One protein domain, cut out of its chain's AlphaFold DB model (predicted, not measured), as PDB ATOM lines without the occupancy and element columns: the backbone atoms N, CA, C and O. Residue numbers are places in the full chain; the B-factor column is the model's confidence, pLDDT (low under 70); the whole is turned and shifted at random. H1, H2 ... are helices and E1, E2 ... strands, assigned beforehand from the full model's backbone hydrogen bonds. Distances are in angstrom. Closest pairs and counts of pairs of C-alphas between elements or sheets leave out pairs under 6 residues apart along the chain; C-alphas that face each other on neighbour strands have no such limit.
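This is residues 2 to 81 of the 193 residues of an uncharacterized protein of Coptis chinensis (UniProt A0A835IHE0). Two short parallel strands, E1 and E2, lie side by side with the long helix H1 packed on E2, and together they make one end of a loose, elongated model. The other end holds the short helix H2 and the long stretch of residues 60 to 81, which has no named element; of it, residues 60 to 66 stick out. The printed part has 80 residues, with two named helices and two named strands in the order E1, H1, E2, H2; the class is mixed, helices and strands, and under half of the residues are in named elements. The radius of gyration of the C-alphas is 15.2 A, and the C-alphas span 40 by 24 by 23 A.

Go along from Gln 2 to E1, residues 12 to 15, and set it beside E2, residues 46 to 49: they are parallel neighbours at 15 degrees. Look for N 13 and O 46, 2.8 A apart, and N 48 and O 13, 2.8 A apart, both within hydrogen-bond range. Between these strands comes H1, residues 26 to 42; E1, H1 and E2 form a strand-helix-strand unit, two parallel neighbour strands with a helix between them in the chain, and its crossover is right-handed. H1 and E2 touch, and their closest C-alphas, those of Ala 40 and Ser 46, are 5.1 A apart. E1 and H1 are near each other, with 6 pairs of C-alphas within 10 A. H2, residues 53 to 59, follows E2 by a tight link and is apart from E1 and H1. In H1 and H2 every O i to N i+4 pair is within hydrogen-bond range.

Find C-alpha 12 at (108.315, 101.123, 153.408), where E1 begins. H1 runs 24.7 A from C-alpha 26 at (86.048, 103.960, 152.199) to C-alpha 42. H2 ends at C-alpha 59, at (87.657, 106.433, 138.542).

The two C-alphas farthest apart, those of Gln 2 and Gly 69, are 44.0 A apart. The printed part has no cut, and no link between named elements is long. Look in the B-factor column at residues 2 to 3 and 60 to 69, where pLDDT is under 70; the mean of the printed part is 83.8.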
ATOM      1  N   GLN A   2      93.044 110.184 169.689       42.59
ATOM      2  CA  GLN A   2      94.439 109.735 169.651       42.59
ATOM      3  C   GLN A   2      94.871 109.787 168.180       42.59
ATOM      4  O   GLN A   2      94.098 109.357 167.332       42.59
ATOM      5  N   ALA A   3      96.002 110.423 167.879       56.75
ATOM      6  CA  ALA A   3      96.464 110.584 166.505       56.75
ATOM      7  C   ALA A   3      96.955 109.237 165.953       56.75
ATOM      8  O   ALA A   3      97.646 108.499 166.661       56.75
ATOM      9  N   ASP A   4      96.581 108.931 164.712       71.38
ATOM     10  CA  ASP A   4      97.047 107.767 163.956       71.38
ATOM     11  C   ASP A   4      98.527 107.954 163.591       71.38
ATOM     12  O   ASP A   4      98.877 108.387 162.496       71.38
ATOM     13  N   ASN A   5      99.404 107.704 164.563       86.50
ATOM     14  CA  ASN A   5     100.834 107.955 164.434       86.50
ATOM     15  C   ASN A   5     101.535 106.799 163.716       86.50
ATOM     16  O   ASN A   5     101.305 105.626 164.021       86.50
ATOM     17  N   TRP A   6     102.465 107.136 162.828       91.50
ATOM     18  CA  TRP A   6     103.408 106.171 162.278       91.50
ATOM     19  C   TRP A   6     104.419 105.726 163.342       91.50
ATOM     20  O   TRP A   6     104.988 106.554 164.053       91.50
ATOM     21  N   ILE A   7     104.656 104.416 163.441       91.38
ATOM     22  CA  ILE A   7     105.541 103.825 164.460       91.38
ATOM     23  C   ILE A   7     106.648 102.935 163.887       91.38
ATOM     24  O   ILE A   7     107.462 102.431 164.653       91.38
ATOM     25  N   ASP A   8     106.695 102.740 162.566       87.69
ATOM     26  CA  ASP A   8     107.547 101.725 161.925       87.69
ATOM     27  C   ASP A   8     108.857 102.301 161.352       87.69
ATOM     28  O   ASP A   8     109.466 101.740 160.444       87.69
ATOM     29  N   GLY A   9     109.291 103.453 161.879       91.38
ATOM     30  CA  GLY A   9     110.578 104.072 161.551       91.38
ATOM     31  C   GLY A   9     110.747 104.368 160.061       91.38
ATOM     32  O   GLY A   9     109.915 105.052 159.468       91.38
ATOM     33  N   ASP A  10     111.816 103.840 159.472       92.81
ATOM     34  CA  ASP A  10     112.187 103.989 158.062       92.81
ATOM     35  C   ASP A  10     111.553 102.938 157.130       92.81
ATOM     36  O   ASP A  10     111.895 102.842 155.948       92.81
ATOM     37  N   THR A  11     110.598 102.152 157.634       92.94
ATOM     38  CA  THR A  11     109.943 101.093 156.859       92.94
ATOM     39  C   THR A  11     109.175 101.647 155.657       92.94
ATOM     40  O   THR A  11     108.522 102.690 155.717       92.94
ATOM     41  N   THR A  12     109.210 100.905 154.549       95.00
ATOM     42  CA  THR A  12     108.315 101.123 153.408       95.00
ATOM     43  C   THR A  12     107.169 100.118 153.447       95.00
ATOM     44  O   THR A  12     107.392  98.912 153.372       95.00
ATOM     45  N   VAL A  13     105.939 100.615 153.520       95.50
ATOM     46  CA  VAL A  13     104.710  99.823 153.411       95.50
ATOM     47  C   VAL A  13     104.168  99.940 151.991       95.50
ATOM     48  O   VAL A  13     104.098 101.032 151.432       95.50
ATOM     49  N   VAL A  14     103.753  98.814 151.415       96.56
ATOM     50  CA  VAL A  14     103.089  98.772 150.108       96.56
ATOM     51  C   VAL A  14     101.675  98.228 150.292       96.56
ATOM     52  O   VAL A  14     101.491  97.075 150.675       96.56
ATOM     53  N   GLN A  15     100.682  99.068 150.027       96.00
ATOM     54  CA  GLN A  15      99.276  98.695 149.917       96.00
ATOM     55  C   GLN A  15      99.004  98.423 148.430       96.00
ATOM     56  O   GLN A  15      99.301  99.268 147.589       96.00
ATOM     57  N   ILE A  16      98.504  97.234 148.093       94.69
ATOM     58  CA  ILE A  16      98.498  96.727 146.709       94.69
ATOM     59  C   ILE A  16      97.134  96.829 145.995       94.69
ATOM     60  O   ILE A  16      96.841  95.998 145.141       94.69
ATOM     61  N   GLY A  17      96.316  97.834 146.326       93.31
ATOM     62  CA  GLY A  17      95.005  98.068 145.699       93.31
ATOM     63  C   GLY A  17      93.810  97.471 146.446       93.31
ATOM     64  O   GLY A  17      93.979  96.844 147.492       93.31
ATOM     65  N   ASP A  18      92.609  97.717 145.924       91.69
ATOM     66  CA  ASP A  18      91.309  97.313 146.480       91.69
ATOM     67  C   ASP A  18      91.060  97.876 147.892       91.69
ATOM     68  O   ASP A  18      90.689  97.176 148.836       91.69
ATOM     69  N   VAL A  19      91.305  99.183 148.036       90.12
ATOM     70  CA  VAL A  19      90.963  99.963 149.236       90.12
ATOM     71  C   VAL A  19      89.486 100.346 149.228       90.12
ATOM     72  O   VAL A  19      88.859 100.425 150.288       90.12
ATOM     73  N   LEU A  20      88.955 100.636 148.042       85.81
ATOM     74  CA  LEU A  20      87.572 101.041 147.849       85.81
ATOM     75  C   LEU A  20      86.610  99.848 147.836       85.81
ATOM     76  O   LEU A  20      86.979  98.710 147.558       85.81
ATOM     77  N   ASP A  21      85.343 100.178 148.075       84.50
ATOM     78  CA  ASP A  21      84.175  99.301 148.068       84.50
ATOM     79  C   ASP A  21      84.102  98.243 149.187       84.50
ATOM     80  O   ASP A  21      85.027  97.971 149.951       84.50
ATOM     81  N   ARG A  22      82.920  97.611 149.279       77.62
ATOM     82  CA  ARG A  22      82.594  96.439 150.122       77.62
ATOM     83  C   ARG A  22      82.668  96.655 151.646       77.62
ATOM     84  O   ARG A  22      82.266  95.747 152.375       77.62
ATOM     85  N   GLY A  23      83.139  97.808 152.133       74.75
ATOM     86  CA  GLY A  23      83.420  98.064 153.554       74.75
ATOM     87  C   GLY A  23      82.581  99.164 154.218       74.75
ATOM     88  O   GLY A  23      82.374  99.098 155.430       74.75
ATOM     89  N   GLY A  24      82.079 100.145 153.457       78.12
ATOM     90  CA  GLY A  24      81.232 101.249 153.938       78.12
ATOM     91  C   GLY A  24      81.962 102.367 154.701       78.12
ATOM     92  O   GLY A  24      81.322 103.299 155.189       78.12
ATOM     93  N   ASP A  25      83.287 102.269 154.829       85.62
ATOM     94  CA  ASP A  25      84.164 103.230 155.510       85.62
ATOM     95  C   ASP A  25      85.270 103.759 154.567       85.62
ATOM     96  O   ASP A  25      86.308 104.242 155.020       85.62
ATOM     97  N   GLU A  26      85.054 103.697 153.251       83.81
ATOM     98  CA  GLU A  26      86.048 103.960 152.199       83.81
ATOM     99  C   GLU A  26      86.728 105.323 152.382       83.81
ATOM    100  O   GLU A  26      87.955 105.418 152.426       83.81
ATOM    101  N   LEU A  27      85.938 106.383 152.599       86.50
ATOM    102  CA  LEU A  27      86.467 107.729 152.843       86.50
ATOM    103  C   LEU A  27      87.368 107.781 154.083       86.50
ATOM    104  O   LEU A  27      88.405 108.438 154.062       86.50
ATOM    105  N   LYS A  28      87.001 107.083 155.166       88.06
ATOM    106  CA  LYS A  28      87.808 107.062 156.396       88.06
ATOM    107  C   LYS A  28      89.134 106.350 156.161       88.06
ATOM    108  O   LYS A  28      90.154 106.827 156.649       88.06
ATOM    109  N   ILE A  29      89.126 105.254 155.401       89.44
ATOM    110  CA  ILE A  29      90.337 104.500 155.061       89.44
ATOM    111  C   ILE A  29      91.257 105.341 154.169       89.44
ATOM    112  O   ILE A  29      92.456 105.404 154.432       89.44
ATOM    113  N   LEU A  30      90.711 106.056 153.180       89.94
ATOM    114  CA  LEU A  30      91.489 106.981 152.353       89.94
ATOM    115  C   LEU A  30      92.137 108.091 153.193       89.94
ATOM    116  O   LEU A  30      93.345 108.299 153.102       89.94
ATOM    117  N   TYR A  31      91.367 108.771 154.052       91.44
ATOM    118  CA  TYR A  31      91.916 109.799 154.944       91.44
ATOM    119  C   TYR A  31      92.981 109.238 155.889       91.44
ATOM    120  O   TYR A  31      93.998 109.891 156.127       91.44
ATOM    121  N   PHE A  32      92.762 108.033 156.411       91.75
ATOM    122  CA  PHE A  32      93.729 107.338 157.247       91.75
ATOM    123  C   PHE A  32      95.033 107.063 156.489       91.75
ATOM    124  O   PHE A  32      96.095 107.440 156.977       91.75
ATOM    125  N   LEU A  33      94.973 106.487 155.283       92.69
ATOM    126  CA  LEU A  33      96.158 106.208 154.465       92.69
ATOM    127  C   LEU A  33      96.906 107.490 154.083       92.69
ATOM    128  O   LEU A  33      98.133 107.521 154.154       92.69
ATOM    129  N   GLU A  34      96.193 108.559 153.732       93.00
ATOM    130  CA  GLU A  34      96.804 109.851 153.401       93.00
ATOM    131  C   GLU A  34      97.476 110.516 154.608       93.00
ATOM    132  O   GLU A  34      98.581 111.055 154.493       93.00
ATOM    133  N   ASN A  35      96.859 110.444 155.789       93.50
ATOM    134  CA  ASN A  35      97.491 110.922 157.017       93.50
ATOM    135  C   ASN A  35      98.710 110.068 157.378       93.50
ATOM    136  O   ASN A  35      99.778 110.614 157.656       93.50
ATOM    137  N   LEU A  36      98.587 108.743 157.299       94.06
ATOM    138  CA  LEU A  36      99.660 107.824 157.655       94.06
ATOM    139  C   LEU A  36     100.858 107.952 156.705       94.06
ATOM    140  O   LEU A  36     101.992 107.906 157.167       94.06
ATOM    141  N   LYS A  37     100.636 108.203 155.405       95.19
ATOM    142  CA  LYS A  37     101.701 108.544 154.439       95.19
ATOM    143  C   LYS A  37     102.517 109.751 154.897       95.19
ATOM    144  O   LYS A  37     103.744 109.723 154.843       95.19
ATOM    145  N   ARG A  38     101.845 110.813 155.359       94.88
ATOM    146  CA  ARG A  38     102.514 112.029 155.854       94.88
ATOM    147  C   ARG A  38     103.311 111.753 157.122       94.88
ATOM    148  O   ARG A  38     104.422 112.260 157.244       94.88
ATOM    149  N   GLU A  39     102.764 110.961 158.040       95.12
ATOM    150  CA  GLU A  39     103.480 110.552 159.251       95.12
ATOM    151  C   GLU A  39     104.697 109.678 158.909       95.12
ATOM    152  O   GLU A  39     105.793 109.967 159.379       95.12
ATOM    153  N   ALA A  40     104.554 108.687 158.024       95.06
ATOM    154  CA  ALA A  40     105.657 107.831 157.588       95.06
ATOM    155  C   ALA A  40     106.835 108.653 157.052       95.06
ATOM    156  O   ALA A  40     107.959 108.506 157.532       95.06
ATOM    157  N   LEU A  41     106.556 109.609 156.157       95.19
ATOM    158  CA  LEU A  41     107.578 110.498 155.597       95.19
ATOM    159  C   LEU A  41     108.309 111.323 156.667       95.19
ATOM    160  O   LEU A  41     109.516 111.529 156.557       95.19
ATOM    161  N   ARG A  42     107.617 111.775 157.724       93.94
ATOM    162  CA  ARG A  42     108.255 112.514 158.834       93.94
ATOM    163  C   ARG A  42     109.213 111.653 159.654       93.94
ATOM    164  O   ARG A  42     110.116 112.195 160.284       93.94
ATOM    165  N   HIS A  43     109.017 110.340 159.645       94.69
ATOM    166  CA  HIS A  43     109.818 109.369 160.383       94.69
ATOM    167  C   HIS A  43     110.835 108.622 159.502       94.69
ATOM    168  O   HIS A  43     111.501 107.711 159.986       94.69
ATOM    169  N   GLY A  44     110.990 109.031 158.235       94.19
ATOM    170  CA  GLY A  44     111.913 108.420 157.273       94.19
ATOM    171  C   GLY A  44     111.364 107.182 156.561       94.19
ATOM    172  O   GLY A  44     112.073 106.599 155.746       94.19
ATOM    173  N   GLY A  45     110.127 106.785 156.858       95.81
ATOM    174  CA  GLY A  45     109.421 105.694 156.196       95.81
ATOM    175  C   GLY A  45     108.629 106.162 154.979       95.81
ATOM    176  O   GLY A  45     108.655 107.330 154.583       95.81
ATOM    177  N   SER A  46     107.888 105.235 154.378       96.31
ATOM    178  CA  SER A  46     107.047 105.519 153.215       96.31
ATOM    179  C   SER A  46     105.846 104.584 153.148       96.31
ATOM    180  O   SER A  46     105.921 103.429 153.558       96.31
ATOM    181  N   ILE A  47     104.740 105.071 152.590       95.88
ATOM    182  CA  ILE A  47     103.593 104.244 152.213       95.88
ATOM    183  C   ILE A  47     103.324 104.445 150.724       95.88
ATOM    184  O   ILE A  47     103.008 105.550 150.277       95.88
ATOM    185  N   LEU A  48     103.413 103.357 149.966       96.12
ATOM    186  CA  LEU A  48     103.072 103.288 148.551       96.12
ATOM    187  C   LEU A  48     101.712 102.601 148.411       96.12
ATOM    188  O   LEU A  48     101.556 101.454 148.812       96.12
ATOM    189  N   THR A  49     100.731 103.299 147.851       94.50
ATOM    190  CA  THR A  49      99.410 102.736 147.527       94.50
ATOM    191  C   THR A  49      99.322 102.508 146.026       94.50
ATOM    192  O   THR A  49      99.497 103.456 145.257       94.50
ATOM    193  N   MET A  50      99.063 101.273 145.616       93.88
ATOM    194  CA  MET A  50      98.806 100.901 144.227       93.88
ATOM    195  C   MET A  50      97.304 100.962 143.932       93.88
ATOM    196  O   MET A  50      96.490 100.897 144.848       93.88
ATOM    197  N   ASN A  51      96.945 101.063 142.653       90.06
ATOM    198  CA  ASN A  51      95.551 100.956 142.227       90.06
ATOM    199  C   ASN A  51      95.200  99.485 141.983       90.06
ATOM    200  O   ASN A  51      95.910  98.807 141.235       90.06
ATOM    201  N   GLY A  52      94.114  99.021 142.594       89.44
ATOM    202  CA  GLY A  52      93.460  97.758 142.273       89.44
ATOM    203  C   GLY A  52      92.361  97.948 141.231       89.44
ATOM    204  O   GLY A  52      92.186  99.034 140.665       89.44
ATOM    205  N   ASN A  53      91.598  96.888 140.969       87.81
ATOM    206  CA  ASN A  53      90.491  96.969 140.021       87.81
ATOM    207  C   ASN A  53      89.370  97.873 140.548       87.81
ATOM    208  O   ASN A  53      88.734  98.563 139.756       87.81
ATOM    209  N   HIS A  54      89.157  97.918 141.866       87.56
ATOM    210  CA  HIS A  54      88.134  98.768 142.475       87.56
ATOM    211  C   HIS A  54      88.448 100.263 142.328       87.56
ATOM    212  O   HIS A  54      87.555 101.048 142.007       87.56
ATOM    213  N   GLU A  55      89.711 100.673 142.478       87.81
ATOM    214  CA  GLU A  55      90.116 102.061 142.216       87.81
ATOM    215  C   GLU A  55      89.956 102.429 140.739       87.81
ATOM    216  O   GLU A  55      89.437 103.502 140.432       87.81
ATOM    217  N   VAL A  56      90.347 101.530 139.827       83.50
ATOM    218  CA  VAL A  56      90.184 101.749 138.381       83.50
ATOM    219  C   VAL A  56      88.704 101.893 138.023       83.50
ATOM    220  O   VAL A  56      88.343 102.865 137.371       83.50
ATOM    221  N   MET A  57      87.835 100.999 138.504       78.25
ATOM    222  CA  MET A  57      86.391 101.046 138.231       78.25
ATOM    223  C   MET A  57      85.713 102.309 138.772       78.25
ATOM    224  O   MET A  57      84.836 102.861 138.114       78.25
ATOM    225  N   ASN A  58      86.095 102.765 139.970       75.38
ATOM    226  CA  ASN A  58      85.495 103.954 140.578       75.38
ATOM    227  C   ASN A  58      85.955 105.258 139.903       75.38
ATOM    228  O   ASN A  58      85.197 106.229 139.881       75.38
ATOM    229  N   ILE A  59      87.170 105.295 139.341       74.44
ATOM    230  CA  ILE A  59      87.657 106.433 138.542       74.44
ATOM    231  C   ILE A  59      87.039 106.423 137.135       74.44
ATOM    232  O   ILE A  59      86.722 107.487 136.608       74.44
ATOM    233  N   ASP A  60      86.820 105.240 136.555       64.12
ATOM    234  CA  ASP A  60      86.294 105.044 135.195       64.12
ATOM    235  C   ASP A  60      84.792 105.370 135.039       64.12
ATOM    236  O   ASP A  60      84.202 105.153 133.986       64.12
ATOM    237  N   GLY A  61      84.157 105.997 136.039       58.38
ATOM    238  CA  GLY A  61      82.803 106.573 135.946       58.38
ATOM    239  C   GLY A  61      82.624 107.672 134.878       58.38
ATOM    240  O   GLY A  61      81.606 108.365 134.872       58.38
ATOM    241  N   ASP A  62      83.596 107.833 133.979       51.34
ATOM    242  CA  ASP A  62      83.634 108.723 132.829       51.34
ATOM    243  C   ASP A  62      84.065 107.956 131.559       51.34
ATOM    244  O   ASP A  62      85.228 107.952 131.161       51.34
ATOM    245  N   PHE A  63      83.090 107.357 130.866       50.41
ATOM    246  CA  PHE A  63      83.253 106.566 129.631       50.41
ATOM    247  C   PHE A  63      83.772 107.345 128.399       50.41
ATOM    248  O   PHE A  63      83.637 106.888 127.261       50.41
ATOM    249  N   ARG A  64      84.323 108.552 128.574       50.03
ATOM    250  CA  ARG A  64      84.892 109.355 127.478       50.03
ATOM    251  C   ARG A  64      86.310 108.923 127.104       50.03
ATOM    252  O   ARG A  64      86.755 109.228 125.998       50.03
ATOM    253  N   THR A  65      86.996 108.186 127.973       45.09
ATOM    254  CA  THR A  65      88.303 107.581 127.700       45.09
ATOM    255  C   THR A  65      88.248 106.113 128.073       45.09
ATOM    256  O   THR A  65      88.419 105.786 129.237       45.09
ATOM    257  N   VAL A  66      87.995 105.252 127.083       52.81
ATOM    258  CA  VAL A  66      88.122 103.788 127.196       52.81
ATOM    259  C   VAL A  66      89.389 103.486 127.993       52.81
ATOM    260  O   VAL A  66      90.472 103.936 127.585       52.81
ATOM    261  N   ALA A  67      89.268 102.830 129.145       58.28
ATOM    262  CA  ALA A  67      90.438 102.550 129.948       58.28
ATOM    263  C   ALA A  67      91.387 101.690 129.092       58.28
ATOM    264  O   ALA A  67      90.947 100.887 128.261       58.28
ATOM    265  N   PRO A  68      92.710 101.890 129.177       67.06
ATOM    266  CA  PRO A  68      93.619 101.149 128.320       67.06
ATOM    267  C   PRO A  68      93.393  99.640 128.461       67.06
ATOM    268  O   PRO A  68      93.243  99.144 129.574       67.06
ATOM    269  N   GLY A  69      93.448  98.878 127.365       67.81
ATOM    270  CA  GLY A  69      93.178  97.430 127.390       67.81
ATOM    271  C   GLY A  69      94.073  96.602 128.333       67.81
ATOM    272  O   GLY A  69      93.832  95.419 128.522       67.81
ATOM    273  N   PHE A  70      95.102  97.204 128.943       71.88
ATOM    274  CA  PHE A  70      95.916  96.585 129.992       71.88
ATOM    275  C   PHE A  70      95.302  96.659 131.405       71.88
ATOM    276  O   PHE A  70      95.802  95.972 132.297       71.88
ATOM    277  N   VAL A  71      94.251  97.460 131.624       77.94
ATOM    278  CA  VAL A  71      93.461  97.481 132.871       77.94
ATOM    279  C   VAL A  71      92.050  96.909 132.706       77.94
ATOM    280  O   VAL A  71      91.432  96.557 133.707       77.94
ATOM    281  N   GLU A  72      91.571  96.703 131.481       75.12
ATOM    282  CA  GLU A  72      90.258  96.103 131.202       75.12
ATOM    283  C   GLU A  72      90.339  94.600 130.885       75.12
ATOM    284  O   GLU A  72      91.257  94.139 130.208       75.12
ATOM    285  N   GLY A  73      89.339  93.831 131.324       80.44
ATOM    286  CA  GLY A  73      89.203  92.402 131.014       80.44
ATOM    287  C   GLY A  73      89.903  91.465 132.004       80.44
ATOM    288  O   GLY A  73      90.789  91.862 132.750       80.44
ATOM    289  N   GLY A  74      89.495  90.191 132.018       83.75
ATOM    290  CA  GLY A  74      89.939  89.214 133.024       83.75
ATOM    291  C   GLY A  74      91.437  88.883 133.005       83.75
ATOM    292  O   GLY A  74      91.966  88.444 134.018       83.75
ATOM    293  N   ASP A  75      92.124  89.124 131.888       85.62
ATOM    294  CA  ASP A  75      93.570  88.902 131.743       85.62
ATOM    295  C   ASP A  75      94.406  90.178 131.959       85.62
ATOM    296  O   ASP A  75      95.626  90.158 131.783       85.62
ATOM    297  N   SER A  76      93.771  91.291 132.334       87.75
ATOM    298  CA  SER A  76      94.451  92.568 132.562       87.75
ATOM    299  C   SER A  76      95.267  92.569 133.859       87.75
ATOM    300  O   SER A  76      95.075  91.729 134.741       87.75
ATOM    301  N   VAL A  77      96.165  93.547 134.010       88.00
ATOM    302  CA  VAL A  77      97.085  93.634 135.158       88.00
ATOM    303  C   VAL A  77      96.349  93.687 136.501       88.00
ATOM    304  O   VAL A  77      96.835  93.118 137.474       88.00
ATOM    305  N   VAL A  78      95.187  94.345 136.557       89.81
ATOM    306  CA  VAL A  78      94.431  94.540 137.809       89.81
ATOM    307  C   VAL A  78      93.369  93.463 138.059       89.81
ATOM    308  O   VAL A  78      92.846  93.388 139.164       89.81
ATOM    309  N   TRP A  79      93.066  92.617 137.068       89.69
ATOM    310  CA  TRP A  79      92.029  91.575 137.158       89.69
ATOM    311  C   TRP A  79      92.571  90.144 137.093       89.69
ATOM    312  O   TRP A  79      91.891  89.209 137.522       89.69
ATOM    313  N   SER A  80      93.773  89.947 136.542       90.62
ATOM    314  CA  SER A  80      94.296  88.610 136.277       90.62
ATOM    315  C   SER A  80      94.493  87.803 137.553       90.62
ATOM    316  O   SER A  80      95.198  88.198 138.481       90.62
ATOM    317  N   ARG A  81      93.921  86.598 137.548       92.06
ATOM    318  CA  ARG A  81      94.084  85.593 138.610       92.06
ATOM    319  C   ARG A  81      95.046  84.476 138.225       92.06
ATOM    320  O   ARG A  81      95.217  83.520 138.972       92.06
TER     321      ARG A  81